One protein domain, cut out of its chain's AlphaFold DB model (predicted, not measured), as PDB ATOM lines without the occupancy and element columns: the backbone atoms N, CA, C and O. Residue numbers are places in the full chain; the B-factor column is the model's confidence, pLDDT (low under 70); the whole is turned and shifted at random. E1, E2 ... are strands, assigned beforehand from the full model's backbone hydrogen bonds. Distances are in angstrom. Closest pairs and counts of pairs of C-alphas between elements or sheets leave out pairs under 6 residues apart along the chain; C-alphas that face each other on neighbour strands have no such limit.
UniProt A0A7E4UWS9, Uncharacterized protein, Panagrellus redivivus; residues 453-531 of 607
ATOM      1  N   ASP A 453      14.484 -42.341   0.908       86.00
ATOM      2  CA  ASP A 453      14.704 -43.085  -0.343       86.00
ATOM      3  C   ASP A 453      13.407 -43.435  -1.087       86.00
ATOM      4  O   ASP A 453      13.426 -43.771  -2.269       86.00
ATOM      5  N   THR A 454      12.265 -43.376  -0.395       87.75
ATOM      6  CA  THR A 454      10.947 -43.598  -1.004       87.75
ATOM      7  C   THR A 454      10.346 -42.348  -1.633       87.75
ATOM      8  O   THR A 454       9.374 -42.480  -2.375       87.75
ATOM      9  N   ILE A 455      10.883 -41.157  -1.338       88.94
ATOM     10  CA  ILE A 455      10.339 -39.891  -1.827       88.94
ATOM     11  C   ILE A 455      10.474 -39.845  -3.347       88.94
ATOM     12  O   ILE A 455      11.574 -39.907  -3.901       88.94
ATOM     13  N   ALA A 456       9.346 -39.667  -4.029       90.38
ATOM     14  CA  ALA A 456       9.368 -39.280  -5.427       90.38
ATOM     15  C   ALA A 456       9.555 -37.763  -5.488       90.38
ATOM     16  O   ALA A 456       8.615 -37.002  -5.296       90.38
ATOM     17  N   TRP A 457      10.786 -37.313  -5.718       87.50
ATOM     18  CA  TRP A 457      11.132 -35.885  -5.697       87.50
ATOM     19  C   TRP A 457      10.417 -35.037  -6.760       87.50
ATOM     20  O   TRP A 457      10.418 -33.816  -6.683       87.50
ATOM     21  N   ASN A 458       9.802 -35.680  -7.753       86.94
ATOM     22  CA  ASN A 458       8.945 -35.059  -8.758       86.94
ATOM     23  C   ASN A 458       7.446 -35.076  -8.389       86.94
ATOM     24  O   ASN A 458       6.621 -34.733  -9.236       86.94
ATOM     25  N   ASP A 459       7.081 -35.509  -7.179       88.00
ATOM     26  CA  ASP A 459       5.701 -35.478  -6.694       88.00
ATOM     27  C   ASP A 459       5.248 -34.021  -6.441       88.00
ATOM     28  O   ASP A 459       5.959 -33.276  -5.757       88.00
ATOM     29  N   PRO A 460       4.065 -33.596  -6.936       85.38
ATOM     30  CA  PRO A 460       3.538 -32.244  -6.737       85.38
ATOM     31  C   PRO A 460       3.296 -31.855  -5.273       85.38
ATOM     32  O   PRO A 460       3.096 -30.675  -4.986       85.38
ATOM     33  N   LEU A 461       3.324 -32.816  -4.341       85.81
ATOM     34  CA  LEU A 461       3.280 -32.548  -2.903       85.81
ATOM     35  C   LEU A 461       4.511 -31.778  -2.384       85.81
ATOM     36  O   LEU A 461       4.462 -31.276  -1.261       85.81
ATOM     37  N   ASN A 462       5.583 -31.648  -3.182       86.56
ATOM     38  CA  ASN A 462       6.819 -30.933  -2.828       86.56
ATOM     39  C   ASN A 462       7.409 -31.418  -1.494       86.56
ATOM     40  O   ASN A 462       7.644 -30.646  -0.566       86.56
ATOM     41  N   CYS A 463       7.613 -32.729  -1.390       88.88
ATOM     42  CA  CYS A 463       8.092 -33.345  -0.162       88.88
ATOM     43  C   CYS A 463       9.533 -32.965   0.165       88.88
ATOM     44  O   CYS A 463      10.394 -32.888  -0.713       88.88
ATOM     45  N   LEU A 464       9.788 -32.796   1.459       89.88
ATOM     46  CA  LEU A 464      11.097 -32.537   2.040       89.88
ATOM     47  C   LEU A 464      11.455 -33.661   3.012       89.88
ATOM     48  O   LEU A 464      10.580 -34.345   3.544       89.88
ATOM     49  N   TYR A 465      12.745 -33.830   3.286       90.56
ATOM     50  CA  TYR A 465      13.213 -34.719   4.347       90.56
ATOM     51  C   TYR A 465      13.947 -33.917   5.422       90.56
ATOM     52  O   TYR A 465      14.980 -33.305   5.142       90.56
ATOM     53  N   CYS A 466      13.411 -33.919   6.645       89.25
ATOM     54  CA  CYS A 466      14.074 -33.350   7.816       89.25
ATOM     55  C   CYS A 466      14.985 -34.421   8.429       89.25
ATOM     56  O   CYS A 466      14.486 -35.329   9.099       89.25
ATOM     57  N   ALA A 467      16.297 -34.320   8.225       86.19
ATOM     58  CA  ALA A 467      17.250 -35.271   8.790       86.19
ATOM     59  C   ALA A 467      17.705 -34.853  10.195       86.19
ATOM     60  O   ALA A 467      18.074 -33.703  10.428       86.19
ATOM     61  N   ASN A 468      17.719 -35.811  11.111       82.69
ATOM     62  CA  ASN A 468      18.354 -35.712  12.417       82.69
ATOM     63  C   ASN A 468      19.877 -35.920  12.287       82.69
ATOM     64  O   ASN A 468      20.364 -36.474  11.299       82.69
ATOM     65  N   GLU A 469      20.634 -35.542  13.321       72.88
ATOM     66  CA  GLU A 469      22.100 -35.709  13.362       72.88
ATOM     67  C   GLU A 469      22.564 -37.172  13.228       72.88
ATOM     68  O   GLU A 469      23.673 -37.437  12.768       72.88
ATOM     69  N   ASP A 470      21.721 -38.133  13.612       70.81
ATOM     70  CA  ASP A 470      21.996 -39.571  13.521       70.81
ATOM     71  C   ASP A 470      21.669 -40.178  12.140       70.81
ATOM     72  O   ASP A 470      21.801 -41.387  11.949       70.81
ATOM     73  N   GLY A 471      21.242 -39.357  11.173       69.38
ATOM     74  CA  GLY A 471      20.842 -39.782   9.827       69.38
ATOM     75  C   GLY A 471      19.410 -40.321   9.731       69.38
ATOM     76  O   GLY A 471      18.901 -40.516   8.624       69.38
ATOM     77  N   SER A 472      18.723 -40.516  10.864       79.69
ATOM     78  CA  SER A 472      17.275 -40.727  10.868       79.69
ATOM     79  C   SER A 472      16.554 -39.436  10.475       79.69
ATOM     80  O   SER A 472      17.169 -38.386  10.305       79.69
ATOM     81  N   GLY A 473      15.245 -39.482  10.282       84.50
ATOM     82  CA  GLY A 473      14.515 -38.284   9.906       84.50
ATOM     83  C   GLY A 473      13.072 -38.566   9.572       84.50
ATOM     84  O   GLY A 473      12.603 -39.705   9.607       84.50
ATOM     85  N   THR A 474      12.366 -37.496   9.250       88.38
ATOM     86  CA  THR A 474      10.953 -37.549   8.892       88.38
ATOM     87  C   THR A 474      10.747 -36.863   7.561       88.38
ATOM     88  O   THR A 474      11.265 -35.768   7.324       88.38
ATOM     89  N   VAL A 475       9.965 -37.500   6.697       89.06
ATOM     90  CA  VAL A 475       9.438 -36.828   5.514       89.06
ATOM     91  C   VAL A 475       8.425 -35.797   5.988       89.06
ATOM     92  O   VAL A 475       7.619 -36.122   6.854       89.06
ATOM     93  N   VAL A 476       8.474 -34.586   5.443       88.06
ATOM     94  CA  VAL A 476       7.500 -33.534   5.727       88.06
ATOM     95  C   VAL A 476       7.013 -32.861   4.452       88.06
ATOM     96  O   VAL A 476       7.688 -32.878   3.421       88.06
ATOM     97  N   SER A 477       5.842 -32.247   4.532       83.44
ATOM     98  CA  SER A 477       5.323 -31.365   3.487       83.44
ATOM     99  C   SER A 477       5.932 -29.950   3.602       83.44
ATOM    100  O   SER A 477       6.210 -29.485   4.708       83.44
ATOM    101  N   ASP A 478       6.081 -29.234   2.476       69.81
ATOM    102  CA  ASP A 478       6.811 -27.947   2.287       69.81
ATOM    103  C   ASP A 478       6.435 -26.786   3.250       69.81
ATOM    104  O   ASP A 478       7.066 -25.733   3.283       69.81
ATOM    105  N   LYS A 479       5.383 -26.951   4.059       65.25
ATOM    106  CA  LYS A 479       4.860 -25.935   4.989       65.25
ATOM    107  C   LYS A 479       5.292 -26.131   6.446       65.25
ATOM    108  O   LYS A 479       4.955 -25.290   7.281       65.25
ATOM    109  N   ILE A 480       5.999 -27.213   6.773       69.19
ATOM    110  CA  ILE A 480       6.400 -27.529   8.150       69.19
ATOM    111  C   ILE A 480       7.870 -27.157   8.349       69.19
ATOM    112  O   ILE A 480       8.760 -27.686   7.689       69.19
ATOM    113  N   ALA A 481       8.133 -26.241   9.283       66.94
ATOM    114  CA  ALA A 481       9.495 -25.891   9.668       66.94
ATOM    115  C   ALA A 481      10.148 -27.075  10.394       66.94
ATOM    116  O   ALA A 481       9.673 -27.468  11.459       66.94
ATOM    117  N   CYS A 482      11.238 -27.621   9.844       77.12
ATOM    118  CA  CYS A 482      12.052 -28.633  10.515       77.12
ATOM    119  C   CYS A 482      12.704 -28.001  11.765       77.12
ATOM    120  O   CYS A 482      13.578 -27.137  11.623       77.12
ATOM    121  N   PRO A 483      12.309 -28.375  12.994       63.53
ATOM    122  CA  PRO A 483      12.869 -27.771  14.189       63.53
ATOM    123  C   PRO A 483      14.247 -28.393  14.450       63.53
ATOM    124  O   PRO A 483      14.334 -29.497  14.970       63.53
ATOM    125  N   ASN A 484      15.313 -27.662  14.095       63.84
ATOM    126  CA  ASN A 484      16.738 -27.980  14.323       63.84
ATOM    127  C   ASN A 484      17.411 -28.999  13.381       63.84
ATOM    128  O   ASN A 484      18.512 -29.447  13.687       63.84
ATOM    129  N   ASN A 485      16.811 -29.317  12.234       67.94
ATOM    130  CA  ASN A 485      17.291 -30.378  11.339       67.94
ATOM    131  C   ASN A 485      17.785 -29.849   9.986       67.94
ATOM    132  O   ASN A 485      17.282 -28.841   9.483       67.94
ATOM    133  N   ASP A 486      18.724 -30.574   9.370       76.88
ATOM    134  CA  ASP A 486      19.128 -30.337   7.985       76.88
ATOM    135  C   ASP A 486      17.967 -30.699   7.044       76.88
ATOM    136  O   ASP A 486      17.382 -31.784   7.134       76.88
ATOM    137  N   ILE A 487      17.630 -29.778   6.138       84.00
ATOM    138  CA  ILE A 487      16.549 -29.951   5.164       84.00
ATOM    139  C   ILE A 487      17.138 -30.458   3.856       84.00
ATOM    140  O   ILE A 487      17.981 -29.800   3.241       84.00
ATOM    141  N   TYR A 488      16.644 -31.604   3.408       83.62
ATOM    142  CA  TYR A 488      17.033 -32.202   2.143       83.62
ATOM    143  C   TYR A 488      15.889 -32.124   1.131       83.62
ATOM    144  O   TYR A 488      14.744 -32.477   1.427       83.62
ATOM    145  N   GLN A 489      16.227 -31.670  -0.080       83.56
ATOM    146  CA  GLN A 489      15.333 -31.582  -1.231       83.56
ATOM    147  C   GLN A 489      16.029 -32.195  -2.449       83.56
ATOM    148  O   GLN A 489      17.192 -31.893  -2.717       83.56
ATOM    149  N   ASN A 490      15.315 -33.034  -3.201       83.69
ATOM    150  CA  ASN A 490      15.789 -33.733  -4.407       83.69
ATOM    151  C   ASN A 490      16.906 -34.767  -4.190       83.69
ATOM    152  O   ASN A 490      17.368 -35.384  -5.150       83.69
ATOM    153  N   VAL A 491      17.361 -34.956  -2.955       84.94
ATOM    154  CA  VAL A 491      18.444 -35.876  -2.613       84.94
ATOM    155  C   VAL A 491      18.269 -36.353  -1.182       84.94
ATOM    156  O   VAL A 491      17.800 -35.598  -0.338       84.94
ATOM    157  N   CYS A 492      18.652 -37.591  -0.904       85.31
ATOM    158  CA  CYS A 492      18.619 -38.137   0.444       85.31
ATOM    159  C   CYS A 492      19.948 -38.014   1.144       85.31
ATOM    160  O   CYS A 492      20.966 -38.165   0.475       85.31
ATOM    161  N   PRO A 493      19.969 -37.774   2.468       82.62
ATOM    162  CA  PRO A 493      21.217 -37.782   3.185       82.62
ATOM    163  C   PRO A 493      21.877 -39.157   3.036       82.62
ATOM    164  O   PRO A 493      21.209 -40.196   3.015       82.62
ATOM    165  N   PRO A 494      23.197 -39.166   2.909       79.88
ATOM    166  CA  PRO A 494      23.965 -40.388   2.820       79.88
ATOM    167  C   PRO A 494      24.097 -41.040   4.205       79.88
ATOM    168  O   PRO A 494      24.338 -40.362   5.202       79.88
ATOM    169  N   THR A 495      23.930 -42.359   4.280       79.31
ATOM    170  CA  THR A 495      23.929 -43.123   5.541       79.31
ATOM    171  C   THR A 495      25.010 -44.194   5.530       79.31
ATOM    172  O   THR A 495      25.307 -44.791   4.495       79.31
ATOM    173  N   ILE A 496      25.635 -44.409   6.690       81.56
ATOM    174  CA  ILE A 496      26.677 -45.420   6.894       81.56
ATOM    175  C   ILE A 496      26.036 -46.648   7.539       81.56
ATOM    176  O   ILE A 496      25.523 -46.552   8.652       81.56
ATOM    177  N   ASP A 497      26.125 -47.794   6.868       82.75
ATOM    178  CA  ASP A 497      25.637 -49.076   7.384       82.75
ATOM    179  C   ASP A 497      26.714 -49.777   8.226       82.75
ATOM    180  O   ASP A 497      26.444 -50.283   9.315       82.75
ATOM    181  N   GLU A 498      27.957 -49.800   7.736       84.38
ATOM    182  CA  GLU A 498      29.083 -50.454   8.404       84.38
ATOM    183  C   GLU A 498      30.391 -49.698   8.145       84.38
ATOM    184  O   GLU A 498      30.633 -49.171   7.057       84.38
ATOM    185  N   ALA A 499      31.273 -49.674   9.146       85.75
ATOM    186  CA  ALA A 499      32.630 -49.165   9.013       85.75
ATOM    187  C   ALA A 499      33.622 -50.154   9.637       85.75
ATOM    188  O   ALA A 499      33.668 -50.323  10.855       85.75
ATOM    189  N   THR A 500      34.450 -50.789   8.809       86.88
ATOM    190  CA  THR A 500      35.477 -51.736   9.259       86.88
ATOM    191  C   THR A 500      36.873 -51.175   9.054       86.88
ATOM    192  O   THR A 500      37.209 -50.609   8.012       86.88
ATOM    193  N   LYS A 501      37.720 -51.325  10.074       85.94
ATOM    194  CA  LYS A 501      39.130 -50.946  10.000       85.94
ATOM    195  C   LYS A 501      39.949 -52.146   9.543       85.94
ATOM    196  O   LYS A 501      39.886 -53.210  10.148       85.94
ATOM    197  N   SER A 502      40.732 -51.959   8.493       82.25
ATOM    198  CA  SER A 502      41.703 -52.937   8.014       82.25
ATOM    199  C   SER A 502      43.019 -52.833   8.781       82.25
ATOM    200  O   SER A 502      43.388 -51.762   9.272       82.25
ATOM    201  N   ASP A 503      43.773 -53.933   8.811       80.12
ATOM    202  CA  ASP A 503      45.091 -54.039   9.450       80.12
ATOM    203  C   ASP A 503      46.112 -53.017   8.917       80.12
ATOM    204  O   ASP A 503      47.053 -52.640   9.610       80.12
ATOM    205  N   ASN A 504      45.912 -52.518   7.695       80.62
ATOM    206  CA  ASN A 504      46.744 -51.481   7.076       80.62
ATOM    207  C   ASN A 504      46.328 -50.041   7.443       80.62
ATOM    208  O   ASN A 504      46.816 -49.089   6.833       80.62
ATOM    209  N   GLY A 505      45.403 -49.868   8.394       79.50
ATOM    210  CA  GLY A 505      44.913 -48.563   8.839       79.50
ATOM    211  C   GLY A 505      43.885 -47.908   7.912       79.50
ATOM    212  O   GLY A 505      43.479 -46.780   8.184       79.50
ATOM    213  N   LYS A 506      43.442 -48.585   6.842       83.75
ATOM    214  CA  LYS A 506      42.351 -48.107   5.981       83.75
ATOM    215  C   LYS A 506      40.988 -48.424   6.588       83.75
ATOM    216  O   LYS A 506      40.821 -49.455   7.236       83.75
ATOM    217  N   TYR A 507      40.014 -47.567   6.315       82.69
ATOM    218  CA  TYR A 507      38.613 -47.793   6.657       82.69
ATOM    219  C   TYR A 507      37.839 -48.217   5.410       82.69
ATOM    220  O   TYR A 507      37.967 -47.593   4.355       82.69
ATOM    221  N   PHE A 508      37.047 -49.275   5.540       85.00
ATOM    222  CA  PHE A 508      36.053 -49.696   4.565       85.00
ATOM    223  C   PHE A 508      34.682 -49.297   5.098       85.00
ATOM    224  O   PHE A 508      34.264 -49.791   6.141       85.00
ATOM    225  N   ILE A 509      34.026 -48.373   4.402       81.88
ATOM    226  CA  ILE A 509      32.724 -47.828   4.784       81.88
ATOM    227  C   ILE A 509      31.711 -48.286   3.738       81.88
ATOM    228  O   ILE A 509      31.916 -48.061   2.542       81.88
ATOM    229  N   THR A 510      30.650 -48.946   4.182       84.31
ATOM    230  CA  THR A 510      29.496 -49.325   3.361       84.31
ATOM    231  C   THR A 510      28.277 -48.523   3.796       84.31
ATOM    232  O   THR A 510      28.202 -48.034   4.924       84.31
ATOM    233  N   GLY A 511      27.350 -48.315   2.868       81.56
ATOM    234  CA  GLY A 511      26.226 -47.408   3.050       81.56
ATOM    235  C   GLY A 511      25.566 -47.054   1.725       81.56
ATOM    236  O   GLY A 511      25.930 -47.598   0.674       81.56
ATOM    237  N   ILE A 512      24.617 -46.122   1.776       80.75
ATOM    238  CA  ILE A 512      23.806 -45.692   0.631       80.75
ATOM    239  C   ILE A 512      23.934 -44.184   0.378       80.75
ATOM    240  O   ILE A 512      24.359 -43.415   1.239       80.75
ATOM    241  N   ASN A 513      23.592 -43.766  -0.846       76.75
ATOM    242  CA  ASN A 513      23.578 -42.371  -1.314       76.75
ATOM    243  C   ASN A 513      24.927 -41.625  -1.243       76.75
ATOM    244  O   ASN A 513      24.972 -40.399  -1.361       76.75
ATOM    245  N   PHE A 514      26.053 -42.337  -1.107       77.19
ATOM    246  CA  PHE A 514      27.377 -41.710  -1.115       77.19
ATOM    247  C   PHE A 514      27.714 -41.027  -2.434       77.19
ATOM    248  O   PHE A 514      28.529 -40.121  -2.413       77.19
ATOM    249  N   ASP A 515      27.136 -41.457  -3.556       68.19
ATOM    250  CA  ASP A 515      27.439 -41.027  -4.923       68.19
ATOM    251  C   ASP A 515      26.751 -39.717  -5.341       68.19
ATOM    252  O   ASP A 515      27.330 -38.943  -6.108       68.19
ATOM    253  N   MET A 516      25.560 -39.425  -4.808       60.88
ATOM    254  CA  MET A 516      24.760 -38.259  -5.216       60.88
ATOM    255  C   MET A 516      25.358 -36.903  -4.791       60.88
ATOM    256  O   MET A 516      25.077 -35.890  -5.430       60.88
ATOM    257  N   PHE A 517      26.233 -36.867  -3.779       56.94
ATOM    258  CA  PHE A 517      26.884 -35.634  -3.292       56.94
ATOM    259  C   PHE A 517      28.293 -35.408  -3.866       56.94
ATOM    260  O   PHE A 517      28.980 -34.445  -3.509       56.94
ATOM    261  N   LEU A 518      28.772 -36.286  -4.752       52.59
ATOM    262  CA  LEU A 518      30.191 -36.337  -5.103       52.59
ATOM    263  C   LEU A 518      30.554 -35.432  -6.275       52.59
ATOM    264  O   LEU A 518      30.778 -35.885  -7.397       52.59
ATOM    265  N   LYS A 519      30.765 -34.148  -5.980       55.28
ATOM    266  CA  LYS A 519      31.894 -33.445  -6.615       55.28
ATOM    267  C   LYS A 519      33.178 -33.586  -5.784       55.28
ATOM    268  O   LYS A 519      34.236 -33.746  -6.383       55.28
ATOM    269  N   THR A 520      33.087 -33.647  -4.448       61.34
ATOM    270  CA  THR A 520      34.213 -33.920  -3.524       61.34
ATOM    271  C   THR A 520      33.704 -34.405  -2.152       61.34
ATOM    272  O   THR A 520      33.240 -33.571  -1.375       61.34
ATOM    273  N   PRO A 521      33.768 -35.710  -1.819       69.38
ATOM    274  CA  PRO A 521      33.396 -36.184  -0.485       69.38
ATOM    275  C   PRO A 521      34.433 -35.777   0.565       69.38
ATOM    276  O   PRO A 521      35.627 -36.011   0.375       69.38
ATOM    277  N   GLU A 522      33.978 -35.229   1.692       74.50
ATOM    278  CA  GLU A 522      34.800 -35.007   2.886       74.50
ATOM    279  C   GLU A 522      34.492 -36.092   3.919       74.50
ATOM    280  O   GLU A 522      33.400 -36.132   4.468       74.50
ATOM    281  N   VAL A 523      35.443 -36.982   4.200       77.00
ATOM    282  CA  VAL A 523      35.268 -38.033   5.213       77.00
ATOM    283  C   VAL A 523      36.116 -37.686   6.427       77.00
ATOM    284  O   VAL A 523      37.309 -37.421   6.283       77.00
ATOM    285  N   THR A 524      35.530 -37.715   7.625       79.38
ATOM    286  CA  THR A 524      36.281 -37.585   8.881       79.38
ATOM    287  C   THR A 524      36.039 -38.788   9.786       79.38
ATOM    288  O   THR A 524      34.939 -39.335   9.842       79.38
ATOM    289  N   VAL A 525      37.083 -39.216  10.493       77.69
ATOM    290  CA  VAL A 525      37.020 -40.263  11.520       77.69
ATOM    291  C   VAL A 525      37.620 -39.673  12.790       77.69
ATOM    292  O   VAL A 525      38.785 -39.277  12.778       77.69
ATOM    293  N   CYS A 526      36.837 -39.580  13.869       77.44
ATOM    294  CA  CYS A 526      37.252 -38.934  15.124       77.44
ATOM    295  C   CYS A 526      37.849 -37.529  14.894       77.44
ATOM    296  O   CYS A 526      38.975 -37.250  15.302       77.44
ATOM    297  N   ASP A 527      37.124 -36.684  14.152       79.00
ATOM    298  CA  ASP A 527      37.520 -35.319  13.765       79.00
ATOM    299  C   ASP A 527      38.812 -35.220  12.915       79.00
ATOM    300  O   ASP A 527      39.270 -34.123  12.592       79.00
ATOM    301  N   SER A 528      39.383 -36.352  12.482       80.12
ATOM    302  CA  SER A 528      40.550 -36.394  11.595       80.12
ATOM    303  C   SER A 528      40.128 -36.613  10.136       80.12
ATOM    304  O   SER A 528      39.433 -37.594   9.847       80.12
ATOM    305  N   PRO A 529      40.543 -35.747   9.193       82.56
ATOM    306  CA  PRO A 529      40.200 -35.898   7.784       82.56
ATOM    307  C   PRO A 529      40.849 -37.154   7.194       82.56
ATOM    308  O   PRO A 529      42.036 -37.419   7.394       82.56
ATOM    309  N   CYS A 530      40.065 -37.925   6.448       80.50
ATOM    310  CA  CYS A 530      40.492 -39.142   5.772       80.50
ATOM    311  C   CYS A 530      40.483 -38.945   4.254       80.50
ATOM    312  O   CYS A 530      39.479 -38.552   3.664       80.50
ATOM    313  N   ASN A 531      41.601 -39.277   3.608       81.75
ATOM    314  CA  ASN A 531      41.708 -39.226   2.152       81.75
ATOM    315  C   ASN A 531      41.062 -40.467   1.527       81.75
ATOM    316  O   ASN A 531      41.448 -41.600   1.830       81.75
TER     317      ASN A 531
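Overview. This is residues 453 to 531 of the 607 residues of an uncharacterized protein of Panagrellus redivivus (UniProt A0A7E4UWS9). A loose, two-part shape: a three-stranded sheet, E2 E1 E3, with its loops makes one half of the length, and the other half holds two separate hairpins, the long one of E4 and E5, which reaches out to the far end, and the short one of E6 and E7. The short hairpin E6 and E7 sits across a gap from E4 and E5, reached through the loop of residues 513 to 522. The printed part has 79 residues with no named helix and seven named strands, E1 to E7 in that order along the chain; its class is all strand, with 32 of the 79 residues in named strands, and its three sheets are antiparallel. It is loose, with a radius of gyration of the C-alphas of 15.2 A, and spans 49 by 24 by 21 A, only just a rod.

Along the chain. Start at Asp 453 and read on to C-alpha 463 at (8.092, -33.345, -0.162), where E1 begins; it takes residues 463 to 467 and is 13.0 A long. E2 follows at residues 473 to 477, 13.2 A, and E3 at residues 486 to 488. Find C-alpha 495 at (23.929, -43.123, 5.541); from there E4, the longest strand by residues, runs 17.7 A through residues 495 to 501. E5 comes back over residues 507 to 512, 16.1 A. E6 is residues 523 to 525, and E7 is residues 528 to 530, ending at C-alpha 530 at (40.492, -39.142, 5.772).

Arrangement. Look first at the largest sheet, where E1 is the inner strand and E2 and E3 are the edge strands. E1 and E2 form a hairpin, antiparallel at 153 degrees; the C-alphas of 467 and 473 face each other at 4.2 A, and N 476 and O 464 are 2.8 A apart, within hydrogen-bond range. E1 and E3 are antiparallel at 147 degrees, with N 488 and O 465 within range at 2.9 A. Next, read the hairpin of E4 and E5, antiparallel at 163 degrees, where N 508 and O 500 are within range at 2.8 A. In the hairpin of E6 and E7, antiparallel at 134 degrees, N 530 and O 523 are within range at 2.8 A. E3 and E4 are apart, and so are E5 and E6.

Size, cuts and confidence. The two C-alphas farthest apart are those of Pro 460 and Asp 503, at 49.6 A. The printed part has no cut, and no link between strands is long. The mean pLDDT of the printed part is 79.4; look for values under 70 at residue 471, residues 478 to 481, residues 483 to 485 and residues 515 to 521.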